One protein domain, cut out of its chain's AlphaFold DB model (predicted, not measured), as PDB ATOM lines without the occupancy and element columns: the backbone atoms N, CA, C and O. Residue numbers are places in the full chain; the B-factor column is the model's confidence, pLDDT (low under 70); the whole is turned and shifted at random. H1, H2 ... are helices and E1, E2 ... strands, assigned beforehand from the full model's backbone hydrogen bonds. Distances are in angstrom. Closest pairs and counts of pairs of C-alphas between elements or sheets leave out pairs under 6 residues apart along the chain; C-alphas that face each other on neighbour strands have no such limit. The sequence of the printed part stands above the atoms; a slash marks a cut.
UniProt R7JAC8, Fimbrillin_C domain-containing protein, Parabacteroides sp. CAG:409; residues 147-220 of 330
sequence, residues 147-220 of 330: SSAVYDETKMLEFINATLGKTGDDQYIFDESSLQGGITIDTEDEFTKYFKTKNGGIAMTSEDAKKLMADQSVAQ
ATOM      1  N   SER A 147      28.850 -39.576  10.140       85.69
ATOM      2  CA  SER A 147      30.200 -39.433  10.692       85.69
ATOM      3  C   SER A 147      30.186 -38.738  12.054       85.69
ATOM      4  O   SER A 147      29.550 -37.703  12.234       85.69
ATOM      5  N   SER A 148      30.985 -39.246  12.995       81.25
ATOM      6  CA  SER A 148      31.263 -38.574  14.272       81.25
ATOM      7  C   SER A 148      32.331 -37.476  14.167       81.25
ATOM      8  O   SER A 148      32.636 -36.804  15.156       81.25
ATOM      9  N   ALA A 149      32.933 -37.294  12.987       88.94
ATOM     10  CA  ALA A 149      33.932 -36.263  12.753       88.94
ATOM     11  C   ALA A 149      33.293 -34.872  12.644       88.94
ATOM     12  O   ALA A 149      32.216 -34.701  12.074       88.94
ATOM     13  N   VAL A 150      34.011 -33.874  13.160       91.44
ATOM     14  CA  VAL A 150      33.607 -32.466  13.137       91.44
ATOM     15  C   VAL A 150      34.549 -31.699  12.215       91.44
ATOM     16  O   VAL A 150      35.772 -31.809  12.336       91.44
ATOM     17  N   TYR A 151      33.982 -30.917  11.306       92.50
ATOM     18  CA  TYR A 151      34.687 -30.208  10.244       92.50
ATOM     19  C   TYR A 151      34.521 -28.694  10.377       92.50
ATOM     20  O   TYR A 151      33.545 -28.212  10.953       92.50
ATOM     21  N   ASP A 152      35.471 -27.945   9.819       93.38
ATOM     22  CA  ASP A 152      35.263 -26.534   9.494       93.38
ATOM     23  C   ASP A 152      34.580 -26.389   8.123       93.38
ATOM     24  O   ASP A 152      34.421 -27.361   7.378       93.38
ATOM     25  N   GLU A 153      34.176 -25.164   7.779       95.00
ATOM     26  CA  GLU A 153      33.485 -24.877   6.517       95.00
ATOM     27  C   GLU A 153      34.316 -25.283   5.292       95.00
ATOM     28  O   GLU A 153      33.786 -25.833   4.331       95.00
ATOM     29  N   THR A 154      35.636 -25.068   5.334       95.31
ATOM     30  CA  THR A 154      36.521 -25.402   4.210       95.31
ATOM     31  C   THR A 154      36.487 -26.899   3.929       95.31
ATOM     32  O   THR A 154      36.287 -27.307   2.785       95.31
ATOM     33  N   LYS A 155      36.630 -27.727   4.971       94.75
ATOM     34  CA  LYS A 155      36.564 -29.186   4.846       94.75
ATOM     35  C   LYS A 155      35.180 -29.663   4.426       94.75
ATOM     36  O   LYS A 155      35.092 -30.549   3.582       94.75
ATOM     37  N   MET A 156      34.117 -29.066   4.961       96.38
ATOM     38  CA  MET A 156      32.754 -29.384   4.537       96.38
ATOM     39  C   MET A 156      32.554 -29.116   3.036       96.38
ATOM     40  O   MET A 156      32.142 -30.013   2.303       96.38
ATOM     41  N   LEU A 157      32.932 -27.931   2.548       97.75
ATOM     42  CA  LEU A 157      32.789 -27.567   1.136       97.75
ATOM     43  C   LEU A 157      33.658 -28.424   0.206       97.75
ATOM     44  O   LEU A 157      33.253 -28.678  -0.931       97.75
ATOM     45  N   GLU A 158      34.828 -28.887   0.662       97.12
ATOM     46  CA  GLU A 158      35.637 -29.869  -0.071       97.12
ATOM     47  C   GLU A 158      34.854 -31.168  -0.316       97.12
ATOM     48  O   GLU A 158      34.826 -31.635  -1.455       97.12
ATOM     49  N   PHE A 159      34.178 -31.719   0.702       96.50
ATOM     50  CA  PHE A 159      33.355 -32.925   0.546       96.50
ATOM     51  C   PHE A 159      32.190 -32.701  -0.419       96.50
ATOM     52  O   PHE A 159      32.041 -33.457  -1.376       96.50
ATOM     53  N   ILE A 160      31.419 -31.627  -0.229       97.62
ATOM     54  CA  ILE A 160      30.246 -31.326  -1.064       97.62
ATOM     55  C   ILE A 160      30.620 -31.172  -2.537       97.62
ATOM     56  O   ILE A 160      30.014 -31.789  -3.416       97.62
ATOM     57  N   ASN A 161      31.652 -30.380  -2.827       97.88
ATOM     58  CA  ASN A 161      32.078 -30.159  -4.204       97.88
ATOM     59  C   ASN A 161      32.715 -31.406  -4.828       97.88
ATOM     60  O   ASN A 161      32.547 -31.623  -6.029       97.88
ATOM     61  N   ALA A 162      33.399 -32.241  -4.037       97.06
ATOM     62  CA  ALA A 162      33.934 -33.515  -4.505       97.06
ATOM     63  C   ALA A 162      32.818 -34.506  -4.871       97.06
ATOM     64  O   ALA A 162      32.864 -35.069  -5.966       97.06
ATOM     65  N   THR A 163      31.793 -34.663  -4.026       96.81
ATOM     66  CA  THR A 163      30.627 -35.525  -4.303       96.81
ATOM     67  C   THR A 163      29.904 -35.105  -5.585       96.81
ATOM     68  O   THR A 163      29.470 -35.948  -6.368       96.81
ATOM     69  N   LEU A 164      29.825 -33.799  -5.849       97.25
ATOM     70  CA  LEU A 164      29.157 -33.249  -7.033       97.25
ATOM     71  C   LEU A 164      30.060 -33.100  -8.267       97.25
ATOM     72  O   LEU A 164      29.573 -32.723  -9.336       97.25
ATOM     73  N   GLY A 165      31.365 -33.350  -8.138       96.69
ATOM     74  CA  GLY A 165      32.339 -33.139  -9.212       96.69
ATOM     75  C   GLY A 165      32.475 -31.676  -9.660       96.69
ATOM     76  O   GLY A 165      32.785 -31.421 -10.825       96.69
ATOM     77  N   LYS A 166      32.223 -30.704  -8.773       95.50
ATOM     78  CA  LYS A 166      32.288 -29.262  -9.076       95.50
ATOM     79  C   LYS A 166      33.692 -28.713  -8.835       95.50
ATOM     80  O   LYS A 166      34.332 -29.023  -7.832       95.50
ATOM     81  N   THR A 167      34.175 -27.860  -9.738       95.19
ATOM     82  CA  THR A 167      35.520 -27.266  -9.655       95.19
ATOM     83  C   THR A 167      35.516 -25.806 -10.102       95.19
ATOM     84  O   THR A 167      34.619 -25.373 -10.821       95.19
ATOM     85  N   GLY A 168      36.517 -25.035  -9.663       93.19
ATOM     86  CA  GLY A 168      36.679 -23.637 -10.066       93.19
ATOM     87  C   GLY A 168      35.479 -22.760  -9.702       93.19
ATOM     88  O   GLY A 168      35.103 -22.659  -8.535       93.19
ATOM     89  N   ASP A 169      34.904 -22.113 -10.711       91.38
ATOM     90  CA  ASP A 169      33.803 -21.155 -10.556       91.38
ATOM     91  C   ASP A 169      32.442 -21.823 -10.301       91.38
ATOM     92  O   ASP A 169      31.553 -21.192  -9.724       91.38
ATOM     93  N   ASP A 170      32.307 -23.105 -10.658       93.81
ATOM     94  CA  ASP A 170      31.085 -23.897 -10.473       93.81
ATOM     95  C   ASP A 170      30.970 -24.492  -9.061       93.81
ATOM     96  O   ASP A 170      29.985 -25.165  -8.751       93.81
ATOM     97  N   GLN A 171      31.980 -24.291  -8.205       97.44
ATOM     98  CA  GLN A 171      31.936 -24.769  -6.826       97.44
ATOM     99  C   GLN A 171      30.803 -24.107  -6.050       97.44
ATOM    100  O   GLN A 171      30.565 -22.908  -6.181       97.44
ATOM    101  N   TYR A 172      30.160 -24.875  -5.183       98.00
ATOM    102  CA  TYR A 172      29.238 -24.361  -4.190       98.00
ATOM    103  C   TYR A 172      29.989 -23.794  -2.985       98.00
ATOM    104  O   TYR A 172      31.022 -24.325  -2.568       98.00
ATOM    105  N   ILE A 173      29.437 -22.714  -2.441       97.62
ATOM    106  CA  ILE A 173      29.770 -22.107  -1.155       97.62
ATOM    107  C   ILE A 173      28.538 -22.154  -0.249       97.62
ATOM    108  O   ILE A 173      27.409 -22.257  -0.742       97.62
ATOM    109  N   PHE A 174      28.762 -22.056   1.057       97.56
ATOM    110  CA  PHE A 174      27.698 -22.007   2.050       97.56
ATOM    111  C   PHE A 174      27.152 -20.577   2.187       97.56
ATOM    112  O   PHE A 174      27.910 -19.606   2.170       97.56
ATOM    113  N   ASP A 175      25.832 -20.432   2.272       95.94
ATOM    114  CA  ASP A 175      25.142 -19.155   2.434       95.94
ATOM    115  C   ASP A 175      24.340 -19.116   3.735       95.94
ATOM    116  O   ASP A 175      23.149 -19.426   3.781       95.94
ATOM    117  N   GLU A 176      24.994 -18.665   4.799       92.94
ATOM    118  CA  GLU A 176      24.373 -18.506   6.113       92.94
ATOM    119  C   GLU A 176      23.548 -17.215   6.267       92.94
ATOM    120  O   GLU A 176      22.971 -16.976   7.325       92.94
ATOM    121  N   SER A 177      23.450 -16.365   5.236       90.81
ATOM    122  CA  SER A 177      22.882 -15.008   5.360       90.81
ATOM    123  C   SER A 177      21.422 -14.954   5.827       90.81
ATOM    124  O   SER A 177      20.985 -13.933   6.362       90.81
ATOM    125  N   SER A 178      20.667 -16.040   5.637       89.94
ATOM    126  CA  SER A 178      19.272 -16.162   6.075       89.94
ATOM    127  C   SER A 178      19.083 -16.987   7.355       89.94
ATOM    128  O   SER A 178      17.948 -17.124   7.817       89.94
ATOM    129  N   LEU A 179      20.162 -17.521   7.937       91.56
ATOM    130  CA  LEU A 179      20.113 -18.359   9.133       91.56
ATOM    131  C   LEU A 179      20.041 -17.519  10.414       91.56
ATOM    132  O   LEU A 179      20.691 -16.485  10.555       91.56
ATOM    133  N   GLN A 180      19.252 -18.001  11.376       86.25
ATOM    134  CA  GLN A 180      19.118 -17.421  12.721       86.25
ATOM    135  C   GLN A 180      19.577 -18.410  13.802       86.25
ATOM    136  O   GLN A 180      19.009 -18.477  14.892       86.25
ATOM    137  N   GLY A 181      20.590 -19.213  13.488       91.94
ATOM    138  CA  GLY A 181      21.087 -20.278  14.347       91.94
ATOM    139  C   GLY A 181      21.772 -21.375  13.546       91.94
ATOM    140  O   GLY A 181      21.923 -21.267  12.330       91.94
ATOM    141  N   GLY A 182      22.169 -22.432  14.254       95.00
ATOM    142  CA  GLY A 182      22.493 -23.699  13.612       95.00
ATOM    143  C   GLY A 182      21.252 -24.332  12.984       95.00
ATOM    144  O   GLY A 182      20.132 -23.953  13.321       95.00
ATOM    145  N   ILE A 183      21.463 -25.271  12.067       95.94
ATOM    146  CA  ILE A 183      20.392 -25.991  11.370       95.94
ATOM    147  C   ILE A 183      20.872 -27.373  10.916       95.94
ATOM    148  O   ILE A 183      22.069 -27.574  10.679       95.94
ATOM    149  N   THR A 184      19.934 -28.302  10.774       95.69
ATOM    150  CA  THR A 184      20.121 -29.554  10.030       95.69
ATOM    151  C   THR A 184      19.695 -29.357   8.574       95.69
ATOM    152  O   THR A 184      18.588 -28.911   8.317       95.69
ATOM    153  N   ILE A 185      20.569 -29.661   7.616       96.62
ATOM    154  CA  ILE A 185      20.270 -29.602   6.178       96.62
ATOM    155  C   ILE A 185      20.192 -31.033   5.666       96.62
ATOM    156  O   ILE A 185      21.226 -31.700   5.558       96.62
ATOM    157  N   ASP A 186      18.989 -31.498   5.353       95.94
ATOM    158  CA  ASP A 186      18.758 -32.848   4.827       95.94
ATOM    159  C   ASP A 186      17.656 -32.921   3.758       95.94
ATOM    160  O   ASP A 186      17.445 -33.974   3.149       95.94
ATOM    161  N   THR A 187      17.008 -31.796   3.447       97.38
ATOM    162  CA  THR A 187      15.996 -31.703   2.391       97.38
ATOM    163  C   THR A 187      16.498 -30.981   1.140       97.38
ATOM    164  O   THR A 187      17.396 -30.138   1.176       97.38
ATOM    165  N   GLU A 188      15.866 -31.271  -0.001       97.56
ATOM    166  CA  GLU A 188      16.155 -30.603  -1.277       97.56
ATOM    167  C   GLU A 188      16.022 -29.074  -1.161       97.56
ATOM    168  O   GLU A 188      16.885 -28.331  -1.634       97.56
ATOM    169  N   ASP A 189      14.973 -28.599  -0.491       97.06
ATOM    170  CA  ASP A 189      14.708 -27.172  -0.314       97.06
ATOM    171  C   ASP A 189      15.798 -26.489   0.528       97.06
ATOM    172  O   ASP A 189      16.215 -25.373   0.219       97.06
ATOM    173  N   GLU A 190      16.327 -27.151   1.558       96.88
ATOM    174  CA  GLU A 190      17.410 -26.599   2.378       96.88
ATOM    175  C   GLU A 190      18.744 -26.587   1.632       96.88
ATOM    176  O   GLU A 190      19.448 -25.574   1.658       96.88
ATOM    177  N   PHE A 191      19.077 -27.662   0.908       97.62
ATOM    178  CA  PHE A 191      20.279 -27.704   0.071       97.62
ATOM    179  C   PHE A 191      20.268 -26.591  -0.982       97.62
ATOM    180  O   PHE A 191      21.246 -25.855  -1.129       97.62
ATOM    181  N   THR A 192      19.150 -26.431  -1.692       97.06
ATOM    182  CA  THR A 192      18.998 -25.384  -2.714       97.06
ATOM    183  C   THR A 192      19.039 -23.976  -2.121       97.06
ATOM    184  O   THR A 192      19.560 -23.058  -2.756       97.06
ATOM    185  N   LYS A 193      18.547 -23.796  -0.890       96.25
ATOM    186  CA  LYS A 193      18.518 -22.504  -0.197       96.25
ATOM    187  C   LYS A 193      19.871 -22.078   0.375       96.25
ATOM    188  O   LYS A 193      20.205 -20.899   0.280       96.25
ATOM    189  N   TYR A 194      20.620 -22.991   0.993       97.25
ATOM    190  CA  TYR A 194      21.823 -22.649   1.768       97.25
ATOM    191  C   TYR A 194      23.140 -22.888   1.032       97.25
ATOM    192  O   TYR A 194      24.201 -22.568   1.562       97.25
ATOM    193  N   PHE A 195      23.099 -23.395  -0.199       97.50
ATOM    194  CA  PHE A 195      24.278 -23.495  -1.051       97.50
ATOM    195  C   PHE A 195      24.085 -22.713  -2.343       97.50
ATOM    196  O   PHE A 195      23.058 -22.814  -3.014       97.50
ATOM    197  N   LYS A 196      25.112 -21.952  -2.723       96.81
ATOM    198  CA  LYS A 196      25.121 -21.157  -3.955       96.81
ATOM    199  C   LYS A 196      26.437 -21.285  -4.693       96.81
ATOM    200  O   LYS A 196      27.470 -21.541  -4.080       96.81
ATOM    201  N   THR A 197      26.420 -21.121  -6.007       96.44
ATOM    202  CA  THR A 197      27.640 -21.133  -6.810       96.44
ATOM    203  C   THR A 197      28.544 -19.979  -6.396       96.44
ATOM    204  O   THR A 197      28.100 -18.847  -6.176       96.44
ATOM    205  N   LYS A 198      29.842 -20.257  -6.317       93.69
ATOM    206  CA  LYS A 198      30.881 -19.282  -5.994       93.69
ATOM    207  C   LYS A 198      30.848 -18.109  -6.966       93.69
ATOM    208  O   LYS A 198      30.969 -16.958  -6.552       93.69
ATOM    209  N   ASN A 199      30.665 -18.402  -8.252       90.31
ATOM    210  CA  ASN A 199      30.474 -17.392  -9.278       90.31
ATOM    211  C   ASN A 199      28.979 -17.117  -9.491       90.31
ATOM    212  O   ASN A 199      28.190 -18.031  -9.723       90.31
ATOM    213  N   GLY A 200      28.580 -15.850  -9.404       85.62
ATOM    214  CA  GLY A 200      27.201 -15.413  -9.639       85.62
ATOM    215  C   GLY A 200      26.215 -15.650  -8.491       85.62
ATOM    216  O   GLY A 200      25.136 -15.064  -8.533       85.62
ATOM    217  N   GLY A 201      26.563 -16.434  -7.461       92.12
ATOM    218  CA  GLY A 201      25.705 -16.638  -6.288       92.12
ATOM    219  C   GLY A 201      24.371 -17.304  -6.624       92.12
ATOM    220  O   GLY A 201      23.351 -16.966  -6.027       92.12
ATOM    221  N   ILE A 202      24.364 -18.207  -7.605       95.00
ATOM    222  CA  ILE A 202      23.157 -18.897  -8.062       95.00
ATOM    223  C   ILE A 202      22.865 -20.041  -7.095       95.00
ATOM    224  O   ILE A 202      23.766 -20.814  -6.783       95.00
ATOM    225  N   ALA A 203      21.621 -20.154  -6.635       96.94
ATOM    226  CA  ALA A 203      21.172 -21.246  -5.774       96.94
ATOM    227  C   ALA A 203      21.526 -22.627  -6.357       96.94
ATOM    228  O   ALA A 203      21.507 -22.820  -7.579       96.94
ATOM    229  N   MET A 204      21.835 -23.587  -5.482       97.19
ATOM    230  CA  MET A 204      22.094 -24.969  -5.877       97.19
ATOM    231  C   MET A 204      20.914 -25.544  -6.663       97.19
ATOM    232  O   MET A 204      19.751 -25.227  -6.424       97.19
ATOM    233  N   THR A 205      21.228 -26.374  -7.657       97.75
ATOM    234  CA  THR A 205      20.203 -26.997  -8.498       97.75
ATOM    235  C   THR A 205      19.535 -28.175  -7.787       97.75
ATOM    236  O   THR A 205      20.178 -28.897  -7.030       97.75
ATOM    237  N   SER A 206      18.262 -28.432  -8.109       97.88
ATOM    238  CA  SER A 206      17.517 -29.624  -7.658       97.88
ATOM    239  C   SER A 206      18.255 -30.938  -7.957       97.88
ATOM    240  O   SER A 206      18.232 -31.874  -7.160       97.88
ATOM    241  N   GLU A 207      18.939 -31.019  -9.104       97.81
ATOM    242  CA  GLU A 207      19.693 -32.212  -9.493       97.81
ATOM    243  C   GLU A 207      20.893 -32.455  -8.571       97.81
ATOM    244  O   GLU A 207      21.118 -33.586  -8.140       97.81
ATOM    245  N   ASP A 208      21.652 -31.404  -8.253       98.06
ATOM    246  CA  ASP A 208      22.799 -31.512  -7.352       98.06
ATOM    247  C   ASP A 208      22.349 -31.787  -5.908       98.06
ATOM    248  O   ASP A 208      22.912 -32.667  -5.259       98.06
ATOM    249  N   ALA A 209      21.281 -31.138  -5.435       98.00
ATOM    250  CA  ALA A 209      20.706 -31.407  -4.115       98.00
ATOM    251  C   ALA A 209      20.309 -32.888  -3.954       98.00
ATOM    252  O   ALA A 209      20.709 -33.545  -2.993       98.00
ATOM    253  N   LYS A 210      19.624 -33.469  -4.950       97.81
ATOM    254  CA  LYS A 210      19.257 -34.899  -4.947       97.81
ATOM    255  C   LYS A 210      20.462 -35.835  -4.947       97.81
ATOM    256  O   LYS A 210      20.388 -36.909  -4.355       97.81
ATOM    257  N   LYS A 211      21.562 -35.454  -5.605       97.69
ATOM    258  CA  LYS A 211      22.811 -36.235  -5.574       97.69
ATOM    259  C   LYS A 211      23.426 -36.246  -4.177       97.69
ATOM    260  O   LYS A 211      23.848 -37.311  -3.742       97.69
ATOM    261  N   LEU A 212      23.436 -35.109  -3.475       97.31
ATOM    262  CA  LEU A 212      23.919 -35.041  -2.091       97.31
ATOM    263  C   LEU A 212      23.053 -35.885  -1.156       97.31
ATOM    264  O   LEU A 212      23.585 -36.725  -0.442       97.31
ATOM    265  N   MET A 213      21.727 -35.744  -1.230       96.69
ATOM    266  CA  MET A 213      20.785 -36.522  -0.410       96.69
ATOM    267  C   MET A 213      20.895 -38.041  -0.631       96.69
ATOM    268  O   MET A 213      20.585 -38.829   0.261       96.69
ATOM    269  N   ALA A 214      21.322 -38.477  -1.818       96.81
ATOM    270  CA  ALA A 214      21.533 -39.891  -2.115       96.81
ATOM    271  C   ALA A 214      22.859 -40.443  -1.552       96.81
ATOM    272  O   ALA A 214      22.995 -41.660  -1.401       96.81
ATOM    273  N   ASP A 215      23.832 -39.584  -1.240       95.81
ATOM    274  CA  ASP A 215      25.140 -39.974  -0.714       95.81
ATOM    275  C   ASP A 215      25.154 -39.895   0.816       95.81
ATOM    276  O   ASP A 215      25.244 -38.824   1.407       95.81
ATOM    277  N   GLN A 216      25.137 -41.051   1.479       93.31
ATOM    278  CA  GLN A 216      25.080 -41.155   2.945       93.31
ATOM    279  C   GLN A 216      26.228 -40.450   3.689       93.31
ATOM    280  O   GLN A 216      26.109 -40.206   4.887       93.31
ATOM    281  N   SER A 217      27.339 -40.120   3.019       92.50
ATOM    282  CA  SER A 217      28.441 -39.373   3.635       92.50
ATOM    283  C   SER A 217      28.154 -37.876   3.793       92.50
ATOM    284  O   SER A 217      28.796 -37.229   4.617       92.50
ATOM    285  N   VAL A 218      27.196 -37.336   3.029       94.75
ATOM    286  CA  VAL A 218      26.856 -35.900   2.975       94.75
ATOM    287  C   VAL A 218      25.349 -35.620   2.903       94.75
ATOM    288  O   VAL A 218      24.955 -34.460   2.839       94.75
ATOM    289  N   ALA A 219      24.506 -36.657   2.932       95.50
ATOM    290  CA  ALA A 219      23.050 -36.550   2.813       95.50
ATOM    291  C   ALA A 219      22.408 -35.691   3.907       95.50
ATOM    292  O   ALA A 219      21.341 -35.129   3.685       95.50
ATOM    293  N   GLN A 220      23.076 -35.583   5.054       96.31
ATOM    294  CA  GLN A 220      22.721 -34.704   6.157       96.31
ATOM    295  C   GLN A 220      23.933 -33.843   6.518       96.31
ATOM    296  O   GLN A 220      25.041 -34.362   6.678       96.31
TER     297      GLN A 220
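What this domain is: This is residues 147 to 220 of the 330 residues of the protein "Fimbrillin_C domain-containing protein" of Parabacteroides sp. CAG:409 (UniProt R7JAC8). What shape does the chain make here? Three short helices and a tiny two-stranded sheet are set round one middle: H1 on one side beside E1, H2 on the other side running straight into E3, and H3 across from the sheet, packed on H2 and on the last part of H1. The lone short strand E2 lies before H2, after a loop of residues 175 to 182. What is it made of? The printed part has 74 residues with three named helices and three named strands in the order H1, E1, E2, H2, E3, H3; the class is mixed, helices and strands, and the sheet E1 - E3 is antiparallel. How large is it? It is compact, with a radius of gyration of the C-alphas of 11.5 A, and rounded, with spans of 33 by 28 by 22 A.

How they stand to each other: What does the first helix meet? H1, residues 153 to 164, touches H3, residues 206 to 214, with its residues 160 to 164 alone. The closest C-alphas are those of Leu 164 and Asp 208, 6.6 A apart, and the lines stand about perpendicular at 78 degrees. The closest C-alphas of H1 and E1, residues 172 to 174, are those of Asn 161 and Tyr 172, 6.5 A apart. How is the sheet joined? E1 and E3, residues 195 to 197, are antiparallel neighbours; N 173 and O 196, at 2.8 A, and N 196 and O 173, at 3.0 A, are within hydrogen-bond range. Where do the remaining elements stand? E2, residues 183 to 185, pairs with no named strand and is apart from E1. H2, residues 188 to 194, touches H3 about perpendicular at 73 degrees, with the C-alphas of Glu 188 and Ala 209 closest at 5.4 A; H1 and H2 are apart. Are the helices' backbones complete? In H1, H2 and H3 every O i to N i+4 pair is within hydrogen-bond range.

Where its parts are: Where does the first element begin? H1 begins at C-alpha 153, (33.485, -24.877, 6.517), and measures 16.5 A from first to last C-alpha. How long are the elements that follow? E1 measures 6.8 A, E2 6.3 A, H2 10.2 A and E3 7.1 A. Where does the last element end? H3 measures 12.3 A and ends at C-alpha 214, (21.533, -39.891, -2.115).

The domain as a whole: How far does the whole reach? The two C-alphas farthest apart are those of Ser 148 and Gly 200, at 33.5 A. Is the printed part unbroken, and are its links long? Residues 147 to 220 have no cut. The links E2 to H2 and H2 to E3 are tight, the other three are short, and none is long. How sure is the model? The mean pLDDT of the printed part is 95.0, and no printed residue is under 70.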